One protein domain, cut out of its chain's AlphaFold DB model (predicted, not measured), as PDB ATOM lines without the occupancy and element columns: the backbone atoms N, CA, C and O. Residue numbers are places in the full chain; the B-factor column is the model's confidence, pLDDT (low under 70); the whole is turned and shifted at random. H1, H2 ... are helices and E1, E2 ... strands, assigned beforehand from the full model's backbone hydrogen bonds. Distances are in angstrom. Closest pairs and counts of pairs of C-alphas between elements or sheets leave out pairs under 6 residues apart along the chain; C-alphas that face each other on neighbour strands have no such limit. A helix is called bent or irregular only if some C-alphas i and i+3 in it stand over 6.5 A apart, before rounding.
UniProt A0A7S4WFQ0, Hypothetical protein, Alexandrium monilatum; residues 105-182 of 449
ATOM      1  N   TRP A 105      -9.021 -31.945 -32.645       93.81
ATOM      2  CA  TRP A 105      -8.044 -32.113 -31.576       93.81
ATOM      3  C   TRP A 105      -6.923 -33.060 -31.999       93.81
ATOM      4  O   TRP A 105      -7.066 -33.854 -32.924       93.81
ATOM      5  N   CYS A 106      -5.794 -32.977 -31.297       95.25
ATOM      6  CA  CYS A 106      -4.643 -33.833 -31.566       95.25
ATOM      7  C   CYS A 106      -4.796 -35.225 -30.932       95.25
ATOM      8  O   CYS A 106      -4.491 -35.409 -29.746       95.25
ATOM      9  N   ALA A 107      -5.271 -36.186 -31.722       91.81
ATOM     10  CA  ALA A 107      -5.470 -37.569 -31.317       91.81
ATOM     11  C   ALA A 107      -4.188 -38.406 -31.463       91.81
ATOM     12  O   ALA A 107      -3.367 -38.136 -32.346       91.81
ATOM     13  N   PRO A 108      -4.012 -39.459 -30.642       91.00
ATOM     14  CA  PRO A 108      -2.909 -40.392 -30.814       91.00
ATOM     15  C   PRO A 108      -2.958 -41.072 -32.189       91.00
ATOM     16  O   PRO A 108      -3.942 -41.733 -32.530       91.00
ATOM     17  N   ALA A 109      -1.876 -40.956 -32.953       87.25
ATOM     18  CA  ALA A 109      -1.712 -41.630 -34.234       87.25
ATOM     19  C   ALA A 109      -1.075 -43.003 -34.017       87.25
ATOM     20  O   ALA A 109      -0.194 -43.161 -33.168       87.25
ATOM     21  N   TYR A 110      -1.497 -44.011 -34.778       76.88
ATOM     22  CA  TYR A 110      -0.776 -45.283 -34.778       76.88
ATOM     23  C   TYR A 110       0.578 -45.076 -35.478       76.88
ATOM     24  O   TYR A 110       0.669 -44.359 -36.469       76.88
ATOM     25  N   PHE A 111       1.654 -45.684 -34.980       63.00
ATOM     26  CA  PHE A 111       2.928 -45.740 -35.697       63.00
ATOM     27  C   PHE A 111       3.227 -47.191 -36.073       63.00
ATOM     28  O   PHE A 111       3.553 -48.019 -35.224       63.00
ATOM     29  N   SER A 112       3.132 -47.503 -37.373       54.06
ATOM     30  CA  SER A 112       3.264 -48.876 -37.899       54.06
ATOM     31  C   SER A 112       4.573 -49.564 -37.478       54.06
ATOM     32  O   SER A 112       4.574 -50.750 -37.159       54.06
ATOM     33  N   PHE A 113       5.674 -48.814 -37.360       59.53
ATOM     34  CA  PHE A 113       6.970 -49.361 -36.943       59.53
ATOM     35  C   PHE A 113       7.073 -49.701 -35.451       59.53
ATOM     36  O   PHE A 113       7.913 -50.519 -35.084       59.53
ATOM     37  N   SER A 114       6.254 -49.094 -34.590       61.72
ATOM     38  CA  SER A 114       6.301 -49.318 -33.141       61.72
ATOM     39  C   SER A 114       5.138 -50.155 -32.624       61.72
ATOM     40  O   SER A 114       5.177 -50.563 -31.471       61.72
ATOM     41  N   SER A 115       4.112 -50.434 -33.441       73.00
ATOM     42  CA  SER A 115       2.871 -51.092 -32.993       73.00
ATOM     43  C   SER A 115       2.210 -50.403 -31.786       73.00
ATOM     44  O   SER A 115       1.437 -51.013 -31.047       73.00
ATOM     45  N   HIS A 116       2.500 -49.115 -31.593       80.88
ATOM     46  CA  HIS A 116       2.001 -48.299 -30.496       80.88
ATOM     47  C   HIS A 116       1.400 -47.007 -31.045       80.88
ATOM     48  O   HIS A 116       1.834 -46.482 -32.073       80.88
ATOM     49  N   TYR A 117       0.387 -46.502 -30.348       83.31
ATOM     50  CA  TYR A 117      -0.143 -45.168 -30.589       83.31
ATOM     51  C   TYR A 117       0.752 -44.137 -29.893       83.31
ATOM     52  O   TYR A 117       1.197 -44.372 -28.769       83.31
ATOM     53  N   SER A 118       1.017 -43.016 -30.562       83.88
ATOM     54  CA  SER A 118       1.782 -41.888 -30.026       83.88
ATOM     55  C   SER A 118       0.992 -40.594 -30.186       83.88
ATOM     56  O   SER A 118       0.311 -40.397 -31.188       83.88
ATOM     57  N   VAL A 119       1.104 -39.704 -29.203       83.94
ATOM     58  CA  VAL A 119       0.629 -38.312 -29.291       83.94
ATOM     59  C   VAL A 119       1.678 -37.374 -29.894       83.94
ATOM     60  O   VAL A 119       1.362 -36.234 -30.221       83.94
ATOM     61  N   ASP A 120       2.916 -37.856 -30.059       85.25
ATOM     62  CA  ASP A 120       4.022 -37.115 -30.661       85.25
ATOM     63  C   ASP A 120       4.731 -37.973 -31.734       85.25
ATOM     64  O   ASP A 120       5.502 -38.883 -31.398       85.25
ATOM     65  N   PRO A 121       4.432 -37.756 -33.026       89.00
ATOM     66  CA  PRO A 121       3.326 -36.939 -33.523       89.00
ATOM     67  C   PRO A 121       1.984 -37.690 -33.446       89.00
ATOM     68  O   PRO A 121       1.907 -38.886 -33.727       89.00
ATOM     69  N   GLY A 122       0.924 -36.966 -33.101       91.38
ATOM     70  CA  GLY A 122      -0.470 -37.354 -33.292       91.38
ATOM     71  C   GLY A 122      -1.021 -36.894 -34.647       91.38
ATOM     72  O   GLY A 122      -0.284 -36.389 -35.501       91.38
ATOM     73  N   ILE A 123      -2.332 -37.046 -34.832       91.50
ATOM     74  CA  ILE A 123      -3.093 -36.558 -35.991       91.50
ATOM     75  C   ILE A 123      -4.297 -35.738 -35.537       91.50
ATOM     76  O   ILE A 123      -4.905 -36.029 -34.507       91.50
ATOM     77  N   CYS A 124      -4.665 -34.720 -36.305       91.44
ATOM     78  CA  CYS A 124      -5.870 -33.954 -36.030       91.44
ATOM     79  C   CYS A 124      -7.111 -34.758 -36.418       91.44
ATOM     80  O   CYS A 124      -7.290 -35.119 -37.583       91.44
ATOM     81  N   THR A 125      -7.973 -35.025 -35.441       87.44
ATOM     82  CA  THR A 125      -9.257 -35.705 -35.647       87.44
ATOM     83  C   THR A 125     -10.400 -34.888 -35.072       87.44
ATOM     84  O   THR A 125     -10.190 -33.875 -34.408       87.44
ATOM     85  N   ASP A 126     -11.626 -35.292 -35.385       86.75
ATOM     86  CA  ASP A 126     -12.834 -34.594 -34.965       86.75
ATOM     87  C   ASP A 126     -13.016 -34.636 -33.437       86.75
ATOM     88  O   ASP A 126     -12.763 -35.661 -32.793       86.75
ATOM     89  N   CYS A 127     -13.472 -33.529 -32.849       90.00
ATOM     90  CA  CYS A 127     -13.702 -33.407 -31.409       90.00
ATOM     91  C   CYS A 127     -14.723 -34.408 -30.847       90.00
ATOM     92  O   CYS A 127     -14.650 -34.765 -29.666       90.00
ATOM     93  N   LEU A 128     -15.605 -34.959 -31.686       85.19
ATOM     94  CA  LEU A 128     -16.476 -36.066 -31.303       85.19
ATOM     95  C   LEU A 128     -15.681 -37.286 -30.804       85.19
ATOM     96  O   LEU A 128     -16.132 -37.984 -29.891       85.19
ATOM     97  N   GLU A 129     -14.486 -37.529 -31.356       84.19
ATOM     98  CA  GLU A 129     -13.608 -38.610 -30.905       84.19
ATOM     99  C   GLU A 129     -13.070 -38.359 -29.493       84.19
ATOM    100  O   GLU A 129     -13.101 -39.271 -28.661       84.19
ATOM    101  N   ALA A 130     -12.673 -37.123 -29.176       88.62
ATOM    102  CA  ALA A 130     -12.209 -36.751 -27.838       88.62
ATOM    103  C   ALA A 130     -13.288 -37.006 -26.775       88.62
ATOM    104  O   ALA A 130     -13.008 -37.595 -25.726       88.62
ATOM    105  N   TYR A 131     -14.540 -36.624 -27.052       87.94
ATOM    106  CA  TYR A 131     -15.655 -36.870 -26.133       87.94
ATOM    107  C   TYR A 131     -15.938 -38.364 -25.944       87.94
ATOM    108  O   TYR A 131     -16.243 -38.806 -24.831       87.94
ATOM    109  N   ALA A 132     -15.809 -39.169 -27.002       84.31
ATOM    110  CA  ALA A 132     -15.939 -40.619 -26.899       84.31
ATOM    111  C   ALA A 132     -14.831 -41.224 -26.024       84.31
ATOM    112  O   ALA A 132     -15.131 -42.008 -25.121       84.31
ATOM    113  N   MET A 133     -13.575 -40.815 -26.225       86.56
ATOM    114  CA  MET A 133     -12.438 -41.250 -25.404       86.56
ATOM    115  C   MET A 133     -12.596 -40.830 -23.938       86.56
ATOM    116  O   MET A 133     -12.322 -41.627 -23.040       86.56
ATOM    117  N   LEU A 134     -13.108 -39.623 -23.674       88.88
ATOM    118  CA  LEU A 134     -13.409 -39.163 -22.318       88.88
ATOM    119  C   LEU A 134     -14.450 -40.061 -21.642       88.88
ATOM    120  O   LEU A 134     -14.223 -40.520 -20.522       88.88
ATOM    121  N   ASN A 135     -15.557 -40.364 -22.322       87.56
ATOM    122  CA  ASN A 135     -16.594 -41.248 -21.787       87.56
ATOM    123  C   ASN A 135     -16.041 -42.644 -21.473       87.56
ATOM    124  O   ASN A 135     -16.266 -43.157 -20.375       87.56
ATOM    125  N   VAL A 136     -15.253 -43.212 -22.391       85.50
ATOM    126  CA  VAL A 136     -14.583 -44.506 -22.203       85.50
ATOM    127  C   VAL A 136     -13.630 -44.469 -21.006       85.50
ATOM    128  O   VAL A 136     -13.687 -45.360 -20.160       85.50
ATOM    129  N   SER A 137     -12.813 -43.419 -20.872       87.25
ATOM    130  CA  SER A 137     -11.877 -43.261 -19.747       87.25
ATOM    131  C   SER A 137     -12.578 -43.163 -18.384       87.25
ATOM    132  O   SER A 137     -12.026 -43.577 -17.367       87.25
ATOM    133  N   GLN A 138     -13.818 -42.663 -18.361       88.62
ATOM    134  CA  GLN A 138     -14.643 -42.525 -17.159       88.62
ATOM    135  C   GLN A 138     -15.530 -43.751 -16.888       88.62
ATOM    136  O   GLN A 138     -16.330 -43.728 -15.952       88.62
ATOM    137  N   GLY A 139     -15.445 -44.799 -17.715       83.81
ATOM    138  CA  GLY A 139     -16.326 -45.966 -17.631       83.81
ATOM    139  C   GLY A 139     -17.798 -45.644 -17.911       83.81
ATOM    140  O   GLY A 139     -18.684 -46.395 -17.502       83.81
ATOM    141  N   ARG A 140     -18.082 -44.516 -18.574       83.19
ATOM    142  CA  ARG A 140     -19.440 -44.120 -18.948       83.19
ATOM    143  C   ARG A 140     -19.816 -44.777 -20.276       83.19
ATOM    144  O   ARG A 140     -18.990 -44.807 -21.189       83.19
ATOM    145  N   PRO A 141     -21.057 -45.271 -20.427       72.00
ATOM    146  CA  PRO A 141     -21.534 -45.691 -21.734       72.00
ATOM    147  C   PRO A 141     -21.493 -44.487 -22.680       72.00
ATOM    148  O   PRO A 141     -21.916 -43.388 -22.316       72.00
ATOM    149  N   THR A 142     -20.979 -44.684 -23.891       67.00
ATOM    150  CA  THR A 142     -21.021 -43.657 -24.933       67.00
ATOM    151  C   THR A 142     -22.490 -43.378 -25.254       67.00
ATOM    152  O   THR A 142     -23.190 -44.237 -25.786       67.00
ATOM    153  N   SER A 143     -22.984 -42.199 -24.870       57.25
ATOM    154  CA  SER A 143     -24.401 -41.808 -24.959       57.25
ATOM    155  C   SER A 143     -24.920 -41.671 -26.389       57.25
ATOM    156  O   SER A 143     -26.130 -41.601 -26.603       57.25
ATOM    157  N   HIS A 144     -24.023 -41.637 -27.371       55.44
ATOM    158  CA  HIS A 144     -24.386 -41.721 -28.772       55.44
ATOM    159  C   HIS A 144     -24.356 -43.192 -29.188       55.44
ATOM    160  O   HIS A 144     -23.309 -43.830 -29.033       55.44
ATOM    161  N   PRO A 145     -25.481 -43.755 -29.684       45.66
ATOM    162  CA  PRO A 145     -25.448 -45.084 -30.273       45.66
ATOM    163  C   PRO A 145     -24.350 -45.086 -31.336       45.66
ATOM    164  O   PRO A 145     -24.164 -44.051 -31.988       45.66
ATOM    165  N   PRO A 146     -23.613 -46.196 -31.509       47.34
ATOM    166  CA  PRO A 146     -22.638 -46.289 -32.574       47.34
ATOM    167  C   PRO A 146     -23.397 -46.013 -33.866       47.34
ATOM    168  O   PRO A 146     -24.170 -46.845 -34.345       47.34
ATOM    169  N   THR A 147     -23.239 -44.809 -34.417       51.56
ATOM    170  CA  THR A 147     -23.645 -44.581 -35.791       51.56
ATOM    171  C   THR A 147     -22.884 -45.610 -36.617       51.56
ATOM    172  O   THR A 147     -21.837 -46.116 -36.199       51.56
ATOM    173  N   VAL A 148     -23.383 -45.935 -37.803       47.06
ATOM    174  CA  VAL A 148     -22.698 -46.852 -38.725       47.06
ATOM    175  C   VAL A 148     -21.228 -46.447 -38.939       47.06
ATOM    176  O   VAL A 148     -20.440 -47.267 -39.363       47.06
ATOM    177  N   ILE A 149     -20.834 -45.213 -38.606       49.91
ATOM    178  CA  ILE A 149     -19.462 -44.704 -38.668       49.91
ATOM    179  C   ILE A 149     -18.593 -45.178 -37.474       49.91
ATOM    180  O   ILE A 149     -17.433 -45.548 -37.650       49.91
ATOM    181  N   TRP A 150     -19.157 -45.262 -36.268       50.88
ATOM    182  CA  TRP A 150     -18.469 -45.765 -35.070       50.88
ATOM    183  C   TRP A 150     -18.275 -47.283 -35.066       50.88
ATOM    184  O   TRP A 150     -17.397 -47.773 -34.369       50.88
ATOM    185  N   SER A 151     -19.037 -48.044 -35.858       48.03
ATOM    186  CA  SER A 151     -18.761 -49.476 -36.028       48.03
ATOM    187  C   SER A 151     -17.465 -49.749 -36.810       48.03
ATOM    188  O   SER A 151     -16.912 -50.843 -36.683       48.03
ATOM    189  N   TRP A 152     -16.946 -48.775 -37.576       50.38
ATOM    190  CA  TRP A 152     -15.651 -48.898 -38.267       50.38
ATOM    191  C   TRP A 152     -14.465 -48.599 -37.355       50.38
ATOM    192  O   TRP A 152     -13.419 -49.238 -37.489       50.38
ATOM    193  N   LEU A 153     -14.619 -47.655 -36.421       57.22
ATOM    194  CA  LEU A 153     -13.647 -47.450 -35.358       57.22
ATOM    195  C   LEU A 153     -13.864 -48.573 -34.341       57.22
ATOM    196  O   LEU A 153     -14.682 -48.456 -33.430       57.22
ATOM    197  N   ARG A 154     -13.185 -49.711 -34.535       66.94
ATOM    198  CA  ARG A 154     -13.280 -50.830 -33.589       66.94
ATOM    199  C   ARG A 154     -13.084 -50.281 -32.179       66.94
ATOM    200  O   ARG A 154     -12.144 -49.526 -31.941       66.94
ATOM    201  N   LEU A 155     -13.943 -50.689 -31.246       74.31
ATOM    202  CA  LEU A 155     -13.814 -50.340 -29.829       74.31
ATOM    203  C   LEU A 155     -12.377 -50.578 -29.323       74.31
ATOM    204  O   LEU A 155     -11.864 -49.802 -28.529       74.31
ATOM    205  N   GLU A 156     -11.705 -51.600 -29.858       78.62
ATOM    206  CA  GLU A 156     -10.284 -51.897 -29.649       78.62
ATOM    207  C   GLU A 156      -9.351 -50.726 -30.004       78.62
ATOM    208  O   GLU A 156      -8.489 -50.373 -29.206       78.62
ATOM    209  N   THR A 157      -9.533 -50.093 -31.169       80.31
ATOM    210  CA  THR A 157      -8.768 -48.917 -31.616       80.31
ATOM    211  C   THR A 157      -8.977 -47.747 -30.662       80.31
ATOM    212  O   THR A 157      -8.011 -47.124 -30.229       80.31
ATOM    213  N   LEU A 158     -10.233 -47.478 -30.287       81.94
ATOM    214  CA  LEU A 158     -10.574 -46.392 -29.368       81.94
ATOM    215  C   LEU A 158      -9.965 -46.628 -27.979       81.94
ATOM    216  O   LEU A 158      -9.376 -45.718 -27.400       81.94
ATOM    217  N   LEU A 159     -10.055 -47.856 -27.462       84.19
ATOM    218  CA  LEU A 159      -9.445 -48.252 -26.194       84.19
ATOM    219  C   LEU A 159      -7.918 -48.127 -26.241       84.19
ATOM    220  O   LEU A 159      -7.330 -47.590 -25.306       84.19
ATOM    221  N   ALA A 160      -7.279 -48.565 -27.329       85.69
ATOM    222  CA  ALA A 160      -5.833 -48.468 -27.498       85.69
ATOM    223  C   ALA A 160      -5.355 -47.007 -27.566       85.69
ATOM    224  O   ALA A 160      -4.409 -46.642 -26.866       85.69
ATOM    225  N   ARG A 161      -6.052 -46.149 -28.325       86.25
ATOM    226  CA  ARG A 161      -5.801 -44.697 -28.351       86.25
ATOM    227  C   ARG A 161      -5.988 -44.086 -26.963       86.25
ATOM    228  O   ARG A 161      -5.117 -43.357 -26.496       86.25
ATOM    229  N   THR A 162      -7.068 -44.441 -26.266       86.44
ATOM    230  CA  THR A 162      -7.386 -43.928 -24.918       86.44
ATOM    231  C   THR A 162      -6.294 -44.297 -23.920       86.44
ATOM    232  O   THR A 162      -5.807 -43.438 -23.187       86.44
ATOM    233  N   ALA A 163      -5.853 -45.554 -23.940       88.06
ATOM    234  CA  ALA A 163      -4.767 -46.027 -23.097       88.06
ATOM    235  C   ALA A 163      -3.441 -45.311 -23.405       88.06
ATOM    236  O   ALA A 163      -2.715 -44.964 -22.478       88.06
ATOM    237  N   SER A 164      -3.138 -45.063 -24.684       88.06
ATOM    238  CA  SER A 164      -1.896 -44.393 -25.097       88.06
ATOM    239  C   SER A 164      -1.847 -42.900 -24.773       88.06
ATOM    240  O   SER A 164      -0.783 -42.384 -24.452       88.06
ATOM    241  N   ALA A 165      -2.988 -42.208 -24.841       90.12
ATOM    242  CA  ALA A 165      -3.080 -40.781 -24.556       90.12
ATOM    243  C   ALA A 165      -2.857 -40.480 -23.067       90.12
ATOM    244  O   ALA A 165      -2.234 -39.485 -22.708       90.12
ATOM    245  N   GLY A 166      -3.390 -41.341 -22.198       92.56
ATOM    246  CA  GLY A 166      -3.459 -41.085 -20.766       92.56
ATOM    247  C   GLY A 166      -4.561 -40.079 -20.384       92.56
ATOM    248  O   GLY A 166      -5.079 -39.336 -21.222       92.56
ATOM    249  N   PRO A 167      -4.956 -40.051 -19.100       92.81
ATOM    250  CA  PRO A 167      -6.118 -39.287 -18.640       92.81
ATOM    251  C   PRO A 167      -5.925 -37.768 -18.736       92.81
ATOM    252  O   PRO A 167      -6.883 -37.053 -19.017       92.81
ATOM    253  N   GLU A 168      -4.701 -37.272 -18.537       95.12
ATOM    254  CA  GLU A 168      -4.399 -35.835 -18.599       95.12
ATOM    255  C   GLU A 168      -4.552 -35.283 -20.020       95.12
ATOM    256  O   GLU A 168      -5.192 -34.249 -20.209       95.12
ATOM    257  N   TRP A 169      -4.045 -36.005 -21.027       94.62
ATOM    258  CA  TRP A 169      -4.183 -35.620 -22.435       94.62
ATOM    259  C   TRP A 169      -5.646 -35.617 -22.875       94.62
ATOM    260  O   TRP A 169      -6.092 -34.695 -23.546       94.62
ATOM    261  N   ILE A 170      -6.425 -36.617 -22.450       93.94
ATOM    262  CA  ILE A 170      -7.855 -36.705 -22.777       93.94
ATOM    263  C   ILE A 170      -8.647 -35.576 -22.107       93.94
ATOM    264  O   ILE A 170      -9.528 -34.988 -22.731       93.94
ATOM    265  N   ALA A 171      -8.338 -35.239 -20.852       94.75
ATOM    266  CA  ALA A 171      -8.975 -34.116 -20.172       94.75
ATOM    267  C   ALA A 171      -8.643 -32.776 -20.854       94.75
ATOM    268  O   ALA A 171      -9.538 -31.955 -21.057       94.75
ATOM    269  N   ALA A 172      -7.383 -32.579 -21.260       96.44
ATOM    270  CA  ALA A 172      -6.956 -31.403 -22.017       96.44
ATOM    271  C   ALA A 172      -7.619 -31.332 -23.402       96.44
ATOM    272  O   ALA A 172      -8.039 -30.254 -23.825       96.44
ATOM    273  N   ALA A 173      -7.774 -32.473 -24.080       94.88
ATOM    274  CA  ALA A 173      -8.495 -32.574 -25.343       94.88
ATOM    275  C   ALA A 173      -9.967 -32.180 -25.188       94.88
ATOM    276  O   ALA A 173     -10.477 -31.398 -25.981       94.88
ATOM    277  N   ALA A 174     -10.641 -32.665 -24.142       94.00
ATOM    278  CA  ALA A 174     -12.032 -32.318 -23.872       94.00
ATOM    279  C   ALA A 174     -12.212 -30.821 -23.569       94.00
ATOM    280  O   ALA A 174     -13.150 -30.203 -24.066       94.00
ATOM    281  N   ASP A 175     -11.307 -30.216 -22.795       96.06
ATOM    282  CA  ASP A 175     -11.322 -28.769 -22.543       96.06
ATOM    283  C   ASP A 175     -11.010 -27.946 -23.803       96.06
ATOM    284  O   ASP A 175     -11.583 -26.877 -24.018       96.06
ATOM    285  N   HIS A 176     -10.119 -28.441 -24.663       96.06
ATOM    286  CA  HIS A 176      -9.873 -27.842 -25.969       96.06
ATOM    287  C   HIS A 176     -11.135 -27.896 -26.839       96.06
ATOM    288  O   HIS A 176     -11.588 -26.855 -27.309       96.06
ATOM    289  N   CYS A 177     -11.742 -29.074 -26.976       94.25
ATOM    290  CA  CYS A 177     -12.939 -29.283 -27.782       94.25
ATOM    291  C   CYS A 177     -14.138 -28.482 -27.279       94.25
ATOM    292  O   CYS A 177     -14.809 -27.852 -28.083       94.25
ATOM    293  N   ASN A 178     -14.353 -28.371 -25.965       94.38
ATOM    294  CA  ASN A 178     -15.407 -27.510 -25.413       94.38
ATOM    295  C   ASN A 178     -15.259 -26.032 -25.823       94.38
ATOM    296  O   ASN A 178     -16.230 -25.279 -25.778       94.38
ATOM    297  N   ARG A 179     -14.041 -25.592 -26.170       94.94
ATOM    298  CA  ARG A 179     -13.751 -24.220 -26.605       94.94
ATOM    299  C   ARG A 179     -13.775 -24.048 -28.121       94.94
ATOM    300  O   ARG A 179     -14.032 -22.934 -28.574       94.94
ATOM    301  N   THR A 180     -13.454 -25.089 -28.886       94.44
ATOM    302  CA  THR A 180     -13.264 -25.008 -30.342       94.44
ATOM    303  C   THR A 180     -14.373 -25.655 -31.165       94.44
ATOM    304  O   THR A 180     -14.488 -25.290 -32.330       94.44
ATOM    305  N   ASP A 181     -15.164 -26.563 -30.589       91.00
ATOM    306  CA  ASP A 181     -16.333 -27.213 -31.200       91.00
ATOM    307  C   ASP A 181     -17.600 -26.387 -30.914       91.00
ATOM    308  O   ASP A 181     -18.313 -26.576 -29.926       91.00
ATOM    309  N   VAL A 182     -17.819 -25.375 -31.750       91.06
ATOM    310  CA  VAL A 182     -18.925 -24.415 -31.667       91.06
ATOM    311  C   VAL A 182     -20.199 -24.985 -32.292       91.06
ATOM    312  O   VAL A 182     -21.296 -24.633 -31.847       91.06
TER     313      VAL A 182
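This is residues 105 to 182 of the 449 residues of the protein "Hypothetical protein" of Alexandrium monilatum (UniProt A0A7S4WFQ0). A two-stranded hairpin, E1 and E2, packs on a small group of helices: H1 and the two arms of the sharply bent helix H2, with H1 packing on both arms. A long loop without named elements, residues 138 to 154, leads from H1 to H2. The printed part has 78 residues, with two named strands and then two named helices, in the order E1, E2, H1, H2; the sheet is antiparallel and the class is mixed, helices and strands. It is compact, with a radius of gyration of the C-alphas of 12.0 A, and spans 34 by 27 by 21 A.

E1, residues 105 to 111, begins at C-alpha 105 (-8.044, -32.113, -31.576) and is 18.0 A long. E2, residues 116 to 126, measures 20.7 A and bends by 90 degrees at residue 121. H1, residues 127 to 137, is 15.4 A long. H2, residues 155 to 180, was assigned as one helix by its hydrogen bonds but is bent: C-alphas 164 and 167 are 9.3 A apart. Its arms are H2a, residues 155 to 164, 14.1 A, and H2b, residues 167 to 180, 19.8 A, ending at C-alpha 180 (-13.264, -25.008, -30.342).

E1 and E2 form a hairpin, with N 107 and O 123 within hydrogen-bond range at 2.8 A. The closest C-alphas of E1 and H2a, Pro 108 and Arg 161, are 5.7 A apart. E2 and H2b are apart. H1 touches H2b, closest at the C-alphas of Cys 127 and Cys 177, 5.5 A; they run opposite ways at a shallow tilt of 33 degrees, only just short of steep. H1 touches H2a, closest at the C-alphas of Met 133 and Thr 162, 5.7 A, about perpendicular at 83 degrees. Every O i to N i+4 pair is within hydrogen-bond range in H1 and H2a, and 9 of 10 in H2b.

The two farthest C-alphas, of Phe 113 and Val 182, are 36.3 A apart. The printed part has no cut; the link from H1 to H2 is long, with 17 residues. Residues 111 to 114 and 142 to 154 have pLDDT under 70.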